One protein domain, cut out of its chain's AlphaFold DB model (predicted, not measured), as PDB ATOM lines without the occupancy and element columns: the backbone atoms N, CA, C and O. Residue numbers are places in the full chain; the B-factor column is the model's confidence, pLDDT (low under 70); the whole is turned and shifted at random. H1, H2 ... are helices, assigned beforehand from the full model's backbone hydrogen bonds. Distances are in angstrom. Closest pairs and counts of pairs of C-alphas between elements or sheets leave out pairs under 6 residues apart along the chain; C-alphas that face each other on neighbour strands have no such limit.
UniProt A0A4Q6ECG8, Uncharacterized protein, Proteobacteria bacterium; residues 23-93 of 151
ATOM      1  N   TYR A  23      99.596 150.539 191.950       50.00
ATOM      2  CA  TYR A  23     100.575 149.607 192.539       50.00
ATOM      3  C   TYR A  23     100.060 148.913 193.809       50.00
ATOM      4  O   TYR A  23     100.340 149.379 194.908       50.00
ATOM      5  N   ILE A  24      99.351 147.785 193.677       58.41
ATOM      6  CA  ILE A  24      98.724 147.118 194.844       58.41
ATOM      7  C   ILE A  24      99.085 145.616 194.957       58.41
ATOM      8  O   ILE A  24      98.569 144.889 195.806       58.41
ATOM      9  N   THR A  25     100.009 145.083 194.136       71.38
ATOM     10  CA  THR A  25     100.367 143.650 194.221       71.38
ATOM     11  C   THR A  25     101.869 143.339 194.209       71.38
ATOM     12  O   THR A  25     102.653 144.004 193.523       71.38
ATOM     13  N   PRO A  26     102.294 142.236 194.870       79.94
ATOM     14  CA  PRO A  26     103.647 141.692 194.743       79.94
ATOM     15  C   PRO A  26     104.072 141.439 193.291       79.94
ATOM     16  O   PRO A  26     105.252 141.542 192.958       79.94
ATOM     17  N   LYS A  27     103.117 141.125 192.407       81.50
ATOM     18  CA  LYS A  27     103.373 140.909 190.981       81.50
ATOM     19  C   LYS A  27     103.800 142.207 190.296       81.50
ATOM     20  O   LYS A  27     104.762 142.194 189.529       81.50
ATOM     21  N   ASP A  28     103.133 143.317 190.588       75.81
ATOM     22  CA  ASP A  28     103.446 144.611 189.974       75.81
ATOM     23  C   ASP A  28     104.743 145.205 190.528       75.81
ATOM     24  O   ASP A  28     105.549 145.743 189.767       75.81
ATOM     25  N   ALA A  29     105.032 144.975 191.813       77.06
ATOM     26  CA  ALA A  29     106.336 145.281 192.396       77.06
ATOM     27  C   ALA A  29     107.491 144.575 191.656       77.06
ATOM     28  O   ALA A  29     108.539 145.178 191.416       77.06
ATOM     29  N   MET A  30     107.299 143.315 191.243       86.62
ATOM     30  CA  MET A  30     108.303 142.578 190.463       86.62
ATOM     31  C   MET A  30     108.426 143.081 189.028       86.62
ATOM     32  O   MET A  30     109.548 143.265 188.561       86.62
ATOM     33  N   LYS A  31     107.312 143.391 188.356       82.06
ATOM     34  CA  LYS A  31     107.364 144.025 187.028       82.06
ATOM     35  C   LYS A  31     108.150 145.333 187.067       82.06
ATOM     36  O   LYS A  31     108.958 145.585 186.179       82.06
ATOM     37  N   ARG A  32     107.945 146.149 188.107       76.44
ATOM     38  CA  ARG A  32     108.680 147.402 188.301       76.44
ATOM     39  C   ARG A  32     110.163 147.156 188.543       76.44
ATOM     40  O   ARG A  32     110.980 147.821 187.919       76.44
ATOM     41  N   TYR A  33     110.519 146.197 189.398       82.06
ATOM     42  CA  TYR A  33     111.920 145.822 189.607       82.06
ATOM     43  C   TYR A  33     112.607 145.448 188.287       82.06
ATOM     44  O   TYR A  33     113.669 145.987 187.962       82.06
ATOM     45  N   ASP A  34     111.970 144.578 187.503       86.50
ATOM     46  CA  ASP A  34     112.502 144.125 186.220       86.50
ATOM     47  C   ASP A  34     112.603 145.296 185.222       86.50
ATOM     48  O   ASP A  34     113.644 145.488 184.589       86.50
ATOM     49  N   ALA A  35     111.580 146.150 185.149       81.75
ATOM     50  CA  ALA A  35     111.580 147.340 184.300       81.75
ATOM     51  C   ALA A  35     112.662 148.358 184.694       81.75
ATOM     52  O   ALA A  35     113.338 148.894 183.815       81.75
ATOM     53  N   CYS A  36     112.894 148.585 185.991       81.75
ATOM     54  CA  CYS A  36     113.995 149.415 186.482       81.75
ATOM     55  C   CYS A  36     115.355 148.831 186.069       81.75
ATOM     56  O   CYS A  36     116.238 149.570 185.629       81.75
ATOM     57  N   GLY A  37     115.512 147.507 186.151       86.50
ATOM     58  CA  GLY A  37     116.711 146.810 185.686       86.50
ATOM     59  C   GLY A  37     116.971 146.989 184.187       86.50
ATOM     60  O   GLY A  37     118.125 147.136 183.780       86.50
ATOM     61  N   ILE A  38     115.916 147.017 183.369       89.81
ATOM     62  CA  ILE A  38     116.008 147.280 181.926       89.81
ATOM     63  C   ILE A  38     116.320 148.759 181.671       89.81
ATOM     64  O   ILE A  38     117.259 149.061 180.938       89.81
ATOM     65  N   TYR A  39     115.588 149.684 182.299       84.94
ATOM     66  CA  TYR A  39     115.738 151.133 182.117       84.94
ATOM     67  C   TYR A  39     117.168 151.616 182.405       84.94
ATOM     68  O   TYR A  39     117.739 152.393 181.634       84.94
ATOM     69  N   LEU A  40     117.794 151.106 183.471       88.94
ATOM     70  CA  LEU A  40     119.175 151.450 183.824       88.94
ATOM     71  C   LEU A  40     120.215 150.966 182.805       88.94
ATOM     72  O   LEU A  40     121.311 151.518 182.761       88.94
ATOM     73  N   LYS A  41     119.880 149.963 181.986       94.50
ATOM     74  CA  LYS A  41     120.742 149.433 180.917       94.50
ATOM     75  C   LYS A  41     120.477 150.085 179.556       94.50
ATOM     76  O   LYS A  41     121.211 149.822 178.607       94.50
ATOM     77  N   MET A  42     119.433 150.906 179.431       91.44
ATOM     78  CA  MET A  42     119.119 151.605 178.184       91.44
ATOM     79  C   MET A  42     120.124 152.722 177.886       91.44
ATOM     80  O   MET A  42     120.721 153.310 178.788       91.44
ATOM     81  N   SER A  43     120.254 153.074 176.605       95.44
ATOM     82  CA  SER A  43     121.021 154.252 176.193       95.44
ATOM     83  C   SER A  43     120.389 155.551 176.724       95.44
ATOM     84  O   SER A  43     119.165 155.616 176.886       95.44
ATOM     85  N   PRO A  44     121.179 156.626 176.923       94.00
ATOM     86  CA  PRO A  44     120.653 157.915 177.378       94.00
ATOM     87  C   PRO A  44     119.517 158.466 176.504       94.00
ATOM     88  O   PRO A  44     118.545 159.001 177.029       94.00
ATOM     89  N   ALA A  45     119.595 158.280 175.181       91.56
ATOM     90  CA  ALA A  45     118.550 158.708 174.249       91.56
ATOM     91  C   ALA A  45     117.222 157.960 174.470       91.56
ATOM     92  O   ALA A  45     116.154 158.569 174.436       91.56
ATOM     93  N   ASN A  46     117.277 156.654 174.748       87.75
ATOM     94  CA  ASN A  46     116.083 155.862 175.049       87.75
ATOM     95  C   ASN A  46     115.496 156.200 176.422       87.75
ATOM     96  O   ASN A  46     114.278 156.295 176.545       87.75
ATOM     97  N   GLN A  47     116.341 156.450 177.424       85.56
ATOM     98  CA  GLN A  47     115.895 156.935 178.733       85.56
ATOM     99  C   GLN A  47     115.174 158.280 178.612       85.56
ATOM    100  O   GLN A  47     114.083 158.440 179.148       85.56
ATOM    101  N   LEU A  48     115.743 159.226 177.854       86.25
ATOM    102  CA  LEU A  48     115.135 160.535 177.614       86.25
ATOM    103  C   LEU A  48     113.802 160.418 176.863       86.25
ATOM    104  O   LEU A  48     112.858 161.142 177.164       86.25
ATOM    105  N   ARG A  49     113.706 159.500 175.895       85.12
ATOM    106  CA  ARG A  49     112.459 159.234 175.170       85.12
ATOM    107  C   ARG A  49     111.360 158.729 176.102       85.12
ATOM    108  O   ARG A  49     110.243 159.214 175.997       85.12
ATOM    109  N   ILE A  50     111.683 157.803 177.004       76.81
ATOM    110  CA  ILE A  50     110.739 157.306 178.013       76.81
ATOM    111  C   ILE A  50     110.360 158.427 178.983       76.81
ATOM    112  O   ILE A  50     109.181 158.620 179.229       76.81
ATOM    113  N   ALA A  51     111.325 159.210 179.469       73.62
ATOM    114  CA  ALA A  51     111.068 160.350 180.352       73.62
ATOM    115  C   ALA A  51     110.091 161.369 179.737       73.62
ATOM    116  O   ALA A  51     109.214 161.874 180.415       73.62
ATOM    117  N   ARG A  52     110.165 161.625 178.423       76.31
ATOM    118  CA  ARG A  52     109.202 162.501 177.720       76.31
ATOM    119  C   ARG A  52     107.783 161.932 177.626       76.31
ATOM    120  O   ARG A  52     106.868 162.664 177.268       76.31
ATOM    121  N   GLN A  53     107.622 160.633 177.850       75.25
ATOM    122  CA  GLN A  53     106.336 159.934 177.830       75.25
ATOM    123  C   GLN A  53     105.761 159.755 179.242       75.25
ATOM    124  O   GLN A  53     104.700 159.155 179.389       75.25
ATOM    125  N   THR A  54     106.457 160.239 180.271       63.81
ATOM    126  CA  THR A  54     106.047 160.154 181.672       63.81
ATOM    127  C   THR A  54     106.129 161.529 182.332       63.81
ATOM    128  O   THR A  54     106.651 162.478 181.754       63.81
ATOM    129  N   ASP A  55     105.646 161.635 183.570       54.16
ATOM    130  CA  ASP A  55     105.764 162.858 184.378       54.16
ATOM    131  C   ASP A  55     107.153 163.017 185.035       54.16
ATOM    132  O   ASP A  55     107.346 163.882 185.887       54.16
ATOM    133  N   TYR A  56     108.132 162.176 184.679       59.31
ATOM    134  CA  TYR A  56     109.447 162.148 185.318       59.31
ATOM    135  C   TYR A  56     110.544 162.628 184.375       59.31
ATOM    136  O   TYR A  56     110.641 162.186 183.229       59.31
ATOM    137  N   SER A  57     111.470 163.437 184.890       75.31
ATOM    138  CA  SER A  57     112.740 163.681 184.206       75.31
ATOM    139  C   SER A  57     113.565 162.394 184.093       75.31
ATOM    140  O   SER A  57     113.415 161.432 184.857       75.31
ATOM    141  N   ARG A  58     114.508 162.374 183.146       80.44
ATOM    142  CA  ARG A  58     115.444 161.254 182.984       80.44
ATOM    143  C   ARG A  58     116.217 160.998 184.279       80.44
ATOM    144  O   ARG A  58     116.402 159.844 184.668       80.44
ATOM    145  N   GLU A  59     116.679 162.066 184.920       76.75
ATOM    146  CA  GLU A  59     117.470 162.051 186.146       76.75
ATOM    147  C   GLU A  59     116.669 161.462 187.314       76.75
ATOM    148  O   GLU A  59     117.188 160.619 188.052       76.75
ATOM    149  N   GLU A  60     115.393 161.831 187.441       68.50
ATOM    150  CA  GLU A  60     114.469 161.230 188.410       68.50
ATOM    151  C   GLU A  60     114.230 159.751 188.121       68.50
ATOM    152  O   GLU A  60     114.351 158.929 189.031       68.50
ATOM    153  N   GLY A  61     113.994 159.386 186.857       71.19
ATOM    154  CA  GLY A  61     113.847 157.990 186.449       71.19
ATOM    155  C   GLY A  61     115.071 157.144 186.818       71.19
ATOM    156  O   GLY A  61     114.929 156.064 187.393       71.19
ATOM    157  N   ILE A  62     116.289 157.645 186.565       77.94
ATOM    158  CA  ILE A  62     117.540 156.955 186.927       77.94
ATOM    159  C   ILE A  62     117.650 156.805 188.445       77.94
ATOM    160  O   ILE A  62     117.960 155.714 188.931       77.94
ATOM    161  N   ARG A  63     117.410 157.883 189.198       74.38
ATOM    162  CA  ARG A  63     117.503 157.885 190.663       74.38
ATOM    163  C   ARG A  63     116.528 156.882 191.279       74.38
ATOM    164  O   ARG A  63     116.932 156.059 192.100       74.38
ATOM    165  N   MET A  64     115.278 156.901 190.828       71.25
ATOM    166  CA  MET A  64     114.237 155.988 191.280       71.25
ATOM    167  C   MET A  64     114.580 154.533 190.942       71.25
ATOM    168  O   MET A  64     114.543 153.672 191.821       71.25
ATOM    169  N   CYS A  65     114.982 154.249 189.698       76.81
ATOM    170  CA  CYS A  65     115.336 152.889 189.294       76.81
ATOM    171  C   CYS A  65     116.549 152.357 190.064       76.81
ATOM    172  O   CYS A  65     116.561 151.188 190.446       76.81
ATOM    173  N   ARG A  66     117.549 153.206 190.347       79.94
ATOM    174  CA  ARG A  66     118.695 152.833 191.192       79.94
ATOM    175  C   ARG A  66     118.258 152.454 192.599       79.94
ATOM    176  O   ARG A  66     118.735 151.445 193.095       79.94
ATOM    177  N   SER A  67     117.342 153.211 193.207       72.44
ATOM    178  CA  SER A  67     116.811 152.900 194.542       72.44
ATOM    179  C   SER A  67     116.070 151.559 194.576       72.44
ATOM    180  O   SER A  67     116.268 150.756 195.483       72.44
ATOM    181  N   VAL A  68     115.249 151.273 193.560       73.56
ATOM    182  CA  VAL A  68     114.528 149.993 193.463       73.56
ATOM    183  C   VAL A  68     115.503 148.827 193.292       73.56
ATOM    184  O   VAL A  68     115.411 147.833 194.011       73.56
ATOM    185  N   VAL A  69     116.457 148.949 192.365       80.81
ATOM    186  CA  VAL A  69     117.414 147.877 192.064       80.81
ATOM    187  C   VAL A  69     118.407 147.666 193.211       80.81
ATOM    188  O   VAL A  69     118.741 146.518 193.498       80.81
ATOM    189  N   SER A  70     118.831 148.722 193.917       80.62
ATOM    190  CA  SER A  70     119.775 148.614 195.039       80.62
ATOM    191  C   SER A  70     119.196 147.894 196.257       80.62
ATOM    192  O   SER A  70     119.938 147.227 196.971       80.62
ATOM    193  N   ARG A  71     117.876 147.979 196.483       75.12
ATOM    194  CA  ARG A  71     117.183 147.192 197.522       75.12
ATOM    195  C   ARG A  71     117.218 145.692 197.217       75.12
ATOM    196  O   ARG A  71     117.209 144.873 198.133       75.12
ATOM    197  N   GLY A  72     117.275 145.335 195.937       82.06
ATOM    198  CA  GLY A  72     117.308 143.959 195.468       82.06
ATOM    199  C   GLY A  72     115.931 143.293 195.441       82.06
ATOM    200  O   GLY A  72     115.049 143.551 196.261       82.06
ATOM    201  N   ARG A  73     115.771 142.361 194.495       87.69
ATOM    202  CA  ARG A  73     114.492 141.715 194.159       87.69
ATOM    203  C   ARG A  73     113.750 141.135 195.365       87.69
ATOM    204  O   ARG A  73     112.543 141.322 195.498       87.69
ATOM    205  N   LYS A  74     114.468 140.433 196.252       85.56
ATOM    206  CA  LYS A  74     113.888 139.789 197.444       85.56
ATOM    207  C   LYS A  74     113.287 140.819 198.402       85.56
ATOM    208  O   LYS A  74     112.177 140.612 198.880       85.56
ATOM    209  N   LYS A  75     113.991 141.927 198.650       78.19
ATOM    210  CA  LYS A  75     113.506 143.002 199.521       78.19
ATOM    211  C   LYS A  75     112.333 143.735 198.884       78.19
ATOM    212  O   LYS A  75     111.343 143.952 199.561       78.19
ATOM    213  N   THR A  76     112.393 144.023 197.582       76.50
ATOM    214  CA  THR A  76     111.273 144.627 196.843       76.50
ATOM    215  C   THR A  76     110.001 143.778 196.935       76.50
ATOM    216  O   THR A  76     108.912 144.316 197.109       76.50
ATOM    217  N   LEU A  77     110.129 142.449 196.853       82.88
ATOM    218  CA  LEU A  77     108.995 141.535 197.002       82.88
ATOM    219  C   LEU A  77     108.455 141.528 198.433       82.88
ATOM    220  O   LEU A  77     107.244 141.500 198.628       82.88
ATOM    221  N   GLN A  78     109.354 141.521 199.417       77.94
ATOM    222  CA  GLN A  78     108.982 141.539 200.825       77.94
ATOM    223  C   GLN A  78     108.253 142.838 201.187       77.94
ATOM    224  O   GLN A  78     107.188 142.774 201.784       77.94
ATOM    225  N   ASP A  79     108.748 143.984 200.718       71.31
ATOM    226  CA  ASP A  79     108.129 145.293 200.950       71.31
ATOM    227  C   ASP A  79     106.714 145.364 200.377       71.31
ATOM    228  O   ASP A  79     105.812 145.869 201.033       71.31
ATOM    229  N   ALA A  80     106.489 144.792 199.192       75.25
ATOM    230  CA  ALA A  80     105.152 144.720 198.608       75.25
ATOM    231  C   ALA A  80     104.206 143.796 199.397       75.25
ATOM    232  O   ALA A  80     103.017 144.072 199.510       75.25
ATOM    233  N   LYS A  81     104.713 142.690 199.957       78.06
ATOM    234  CA  LYS A  81     103.905 141.813 200.820       78.06
ATOM    235  C   LYS A  81     103.555 142.498 202.134       78.06
ATOM    236  O   LYS A  81     102.409 142.418 202.562       78.06
ATOM    237  N   ASP A  82     104.525 143.152 202.760       70.56
ATOM    238  CA  ASP A  82     104.314 143.854 204.024       70.56
ATOM    239  C   ASP A  82     103.382 145.053 203.839       70.56
ATOM    240  O   ASP A  82     102.513 145.268 204.680       70.56
ATOM    241  N   TRP A  83     103.466 145.745 202.698       69.06
ATOM    242  CA  TRP A  83     102.482 146.750 202.299       69.06
ATOM    243  C   TRP A  83     101.063 146.170 202.249       69.06
ATOM    244  O   TRP A  83     100.176 146.673 202.932       69.06
ATOM    245  N   ASN A  84     100.850 145.064 201.529       71.62
ATOM    246  CA  ASN A  84      99.522 144.449 201.423       71.62
ATOM    247  C   ASN A  84      98.973 143.987 202.781       71.62
ATOM    248  O   ASN A  84      97.789 144.156 203.059       71.62
ATOM    249  N   ARG A  85      99.830 143.430 203.646       71.00
ATOM    250  CA  ARG A  85      99.452 143.030 205.012       71.00
ATOM    251  C   ARG A  85      99.092 144.235 205.876       71.00
ATOM    252  O   ARG A  85      98.173 144.159 206.687       71.00
ATOM    253  N   TRP A  86      99.802 145.349 205.706       64.94
ATOM    254  CA  TRP A  86      99.481 146.602 206.381       64.94
ATOM    255  C   TRP A  86      98.144 147.175 205.894       64.94
ATOM    256  O   TRP A  86      97.308 147.531 206.720       64.94
ATOM    257  N   GLU A  87      97.891 147.193 204.582       62.22
ATOM    258  CA  GLU A  87      96.612 147.654 204.022       62.22
ATOM    259  C   GLU A  87      95.421 146.803 204.467       62.22
ATOM    260  O   GLU A  87      94.336 147.345 204.689       62.22
ATOM    261  N   ALA A  88      95.637 145.497 204.641       65.69
ATOM    262  CA  ALA A  88      94.666 144.557 205.194       65.69
ATOM    263  C   ALA A  88      94.472 144.697 206.719       65.69
ATOM    264  O   ALA A  88      93.630 144.013 207.298       65.69
ATOM    265  N   GLY A  89      95.236 145.568 207.389       60.50
ATOM    266  CA  GLY A  89      95.174 145.770 208.837       60.50
ATOM    267  C   GLY A  89      95.780 144.630 209.664       60.50
ATOM    268  O   GLY A  89      95.623 144.613 210.883       60.50
ATOM    269  N   GLU A  90      96.487 143.688 209.032       65.75
ATOM    270  CA  GLU A  90      97.093 142.524 209.693       65.75
ATOM    271  C   GLU A  90      98.330 142.893 210.521       65.75
ATOM    272  O   GLU A  90      98.685 142.194 211.471       65.75
ATOM    273  N   ILE A  91      99.010 143.981 210.155       57.59
ATOM    274  CA  ILE A  91     100.163 144.510 210.885       57.59
ATOM    275  C   ILE A  91      99.939 145.983 211.229       57.59
ATOM    276  O   ILE A  91      99.474 146.772 210.409       57.59
ATOM    277  N   ARG A  92     100.278 146.371 212.464       51.91
ATOM    278  CA  ARG A  92     100.268 147.775 212.911       51.91
ATOM    279  C   ARG A  92     101.609 148.434 212.578       51.91
ATOM    280  O   ARG A  92     102.639 147.771 212.652       51.91
ATOM    281  N   ARG A  93     101.621 149.743 212.273       47.31
ATOM    282  CA  ARG A  93     102.885 150.504 212.192       47.31
ATOM    283  C   ARG A  93     103.560 150.488 213.566       47.31
ATOM    284  O   ARG A  93     102.997 151.025 214.518       47.31
TER     285      ARG A  93
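Overview. This is residues 23 to 93 of the 151 residues of an uncharacterized protein of Proteobacteria bacterium (UniProt A0A4Q6ECG8). Two helices, H3 and H4, meet near their ends as a right-angled V, and H1 crosses both of its arms on one side. The short helix H2 packs on the start of H3 and makes one end of the longest axis, while the end of H4 and the tail after it make the other. The printed part has 71 residues, with four named helices in the order H1, H2, H3, H4 and no named strand; the class is all helix. It is loose, with a radius of gyration of the C-alphas of 14.0 A, and spans 44 by 22 by 19 A, only just elongated.

Arrangement. H1, residues 26 to 39, touches H3, residues 58 to 71, with its residues 33 to 39 alone; their closest C-alphas, those of Cys 36 and Cys 65, are 4.7 A apart. They run opposite ways at a steep tilt of 56 degrees. H1 also touches H4, residues 73 to 87, where the closest C-alphas, those of Pro 26 and Ala 80, are 5.1 A apart. These two run opposite ways at 38 degrees, only just a steep tilt. The helix packing is mostly crossed: no touching pair is at a shallow tilt. H2, residues 44 to 51, touches residues 58 to 61 of H3 alone, about perpendicular at 88 degrees; the closest C-alphas, those of Ala 51 and Arg 58, are 5.2 A apart. H3 and H4 are close but not clearly touching, about perpendicular at 89 degrees, with the closest C-alphas, those of Val 68 and Thr 76, 7.1 A apart. H2 and H4 are apart. In H1, H2, H3 and H4 every O i to N i+4 pair is within hydrogen-bond range.

Along the chain. H1 begins at C-alpha 26, (103.647, 141.692, 194.743), and is 19.9 A long. H2 is 10.3 A long, H3 20.3 A and H4 21.3 A. H4 ends at C-alpha 87, (96.612, 147.654, 204.022).

Size, cuts and confidence. The C-alphas farthest apart, those of Ala 45 and Glu 90, are 44.5 A apart. The printed part has no cut and no long link. Its mean pLDDT is 76.1; residues 23 to 24, 54 to 56, 60, 83 and 86 to 93 are under 70.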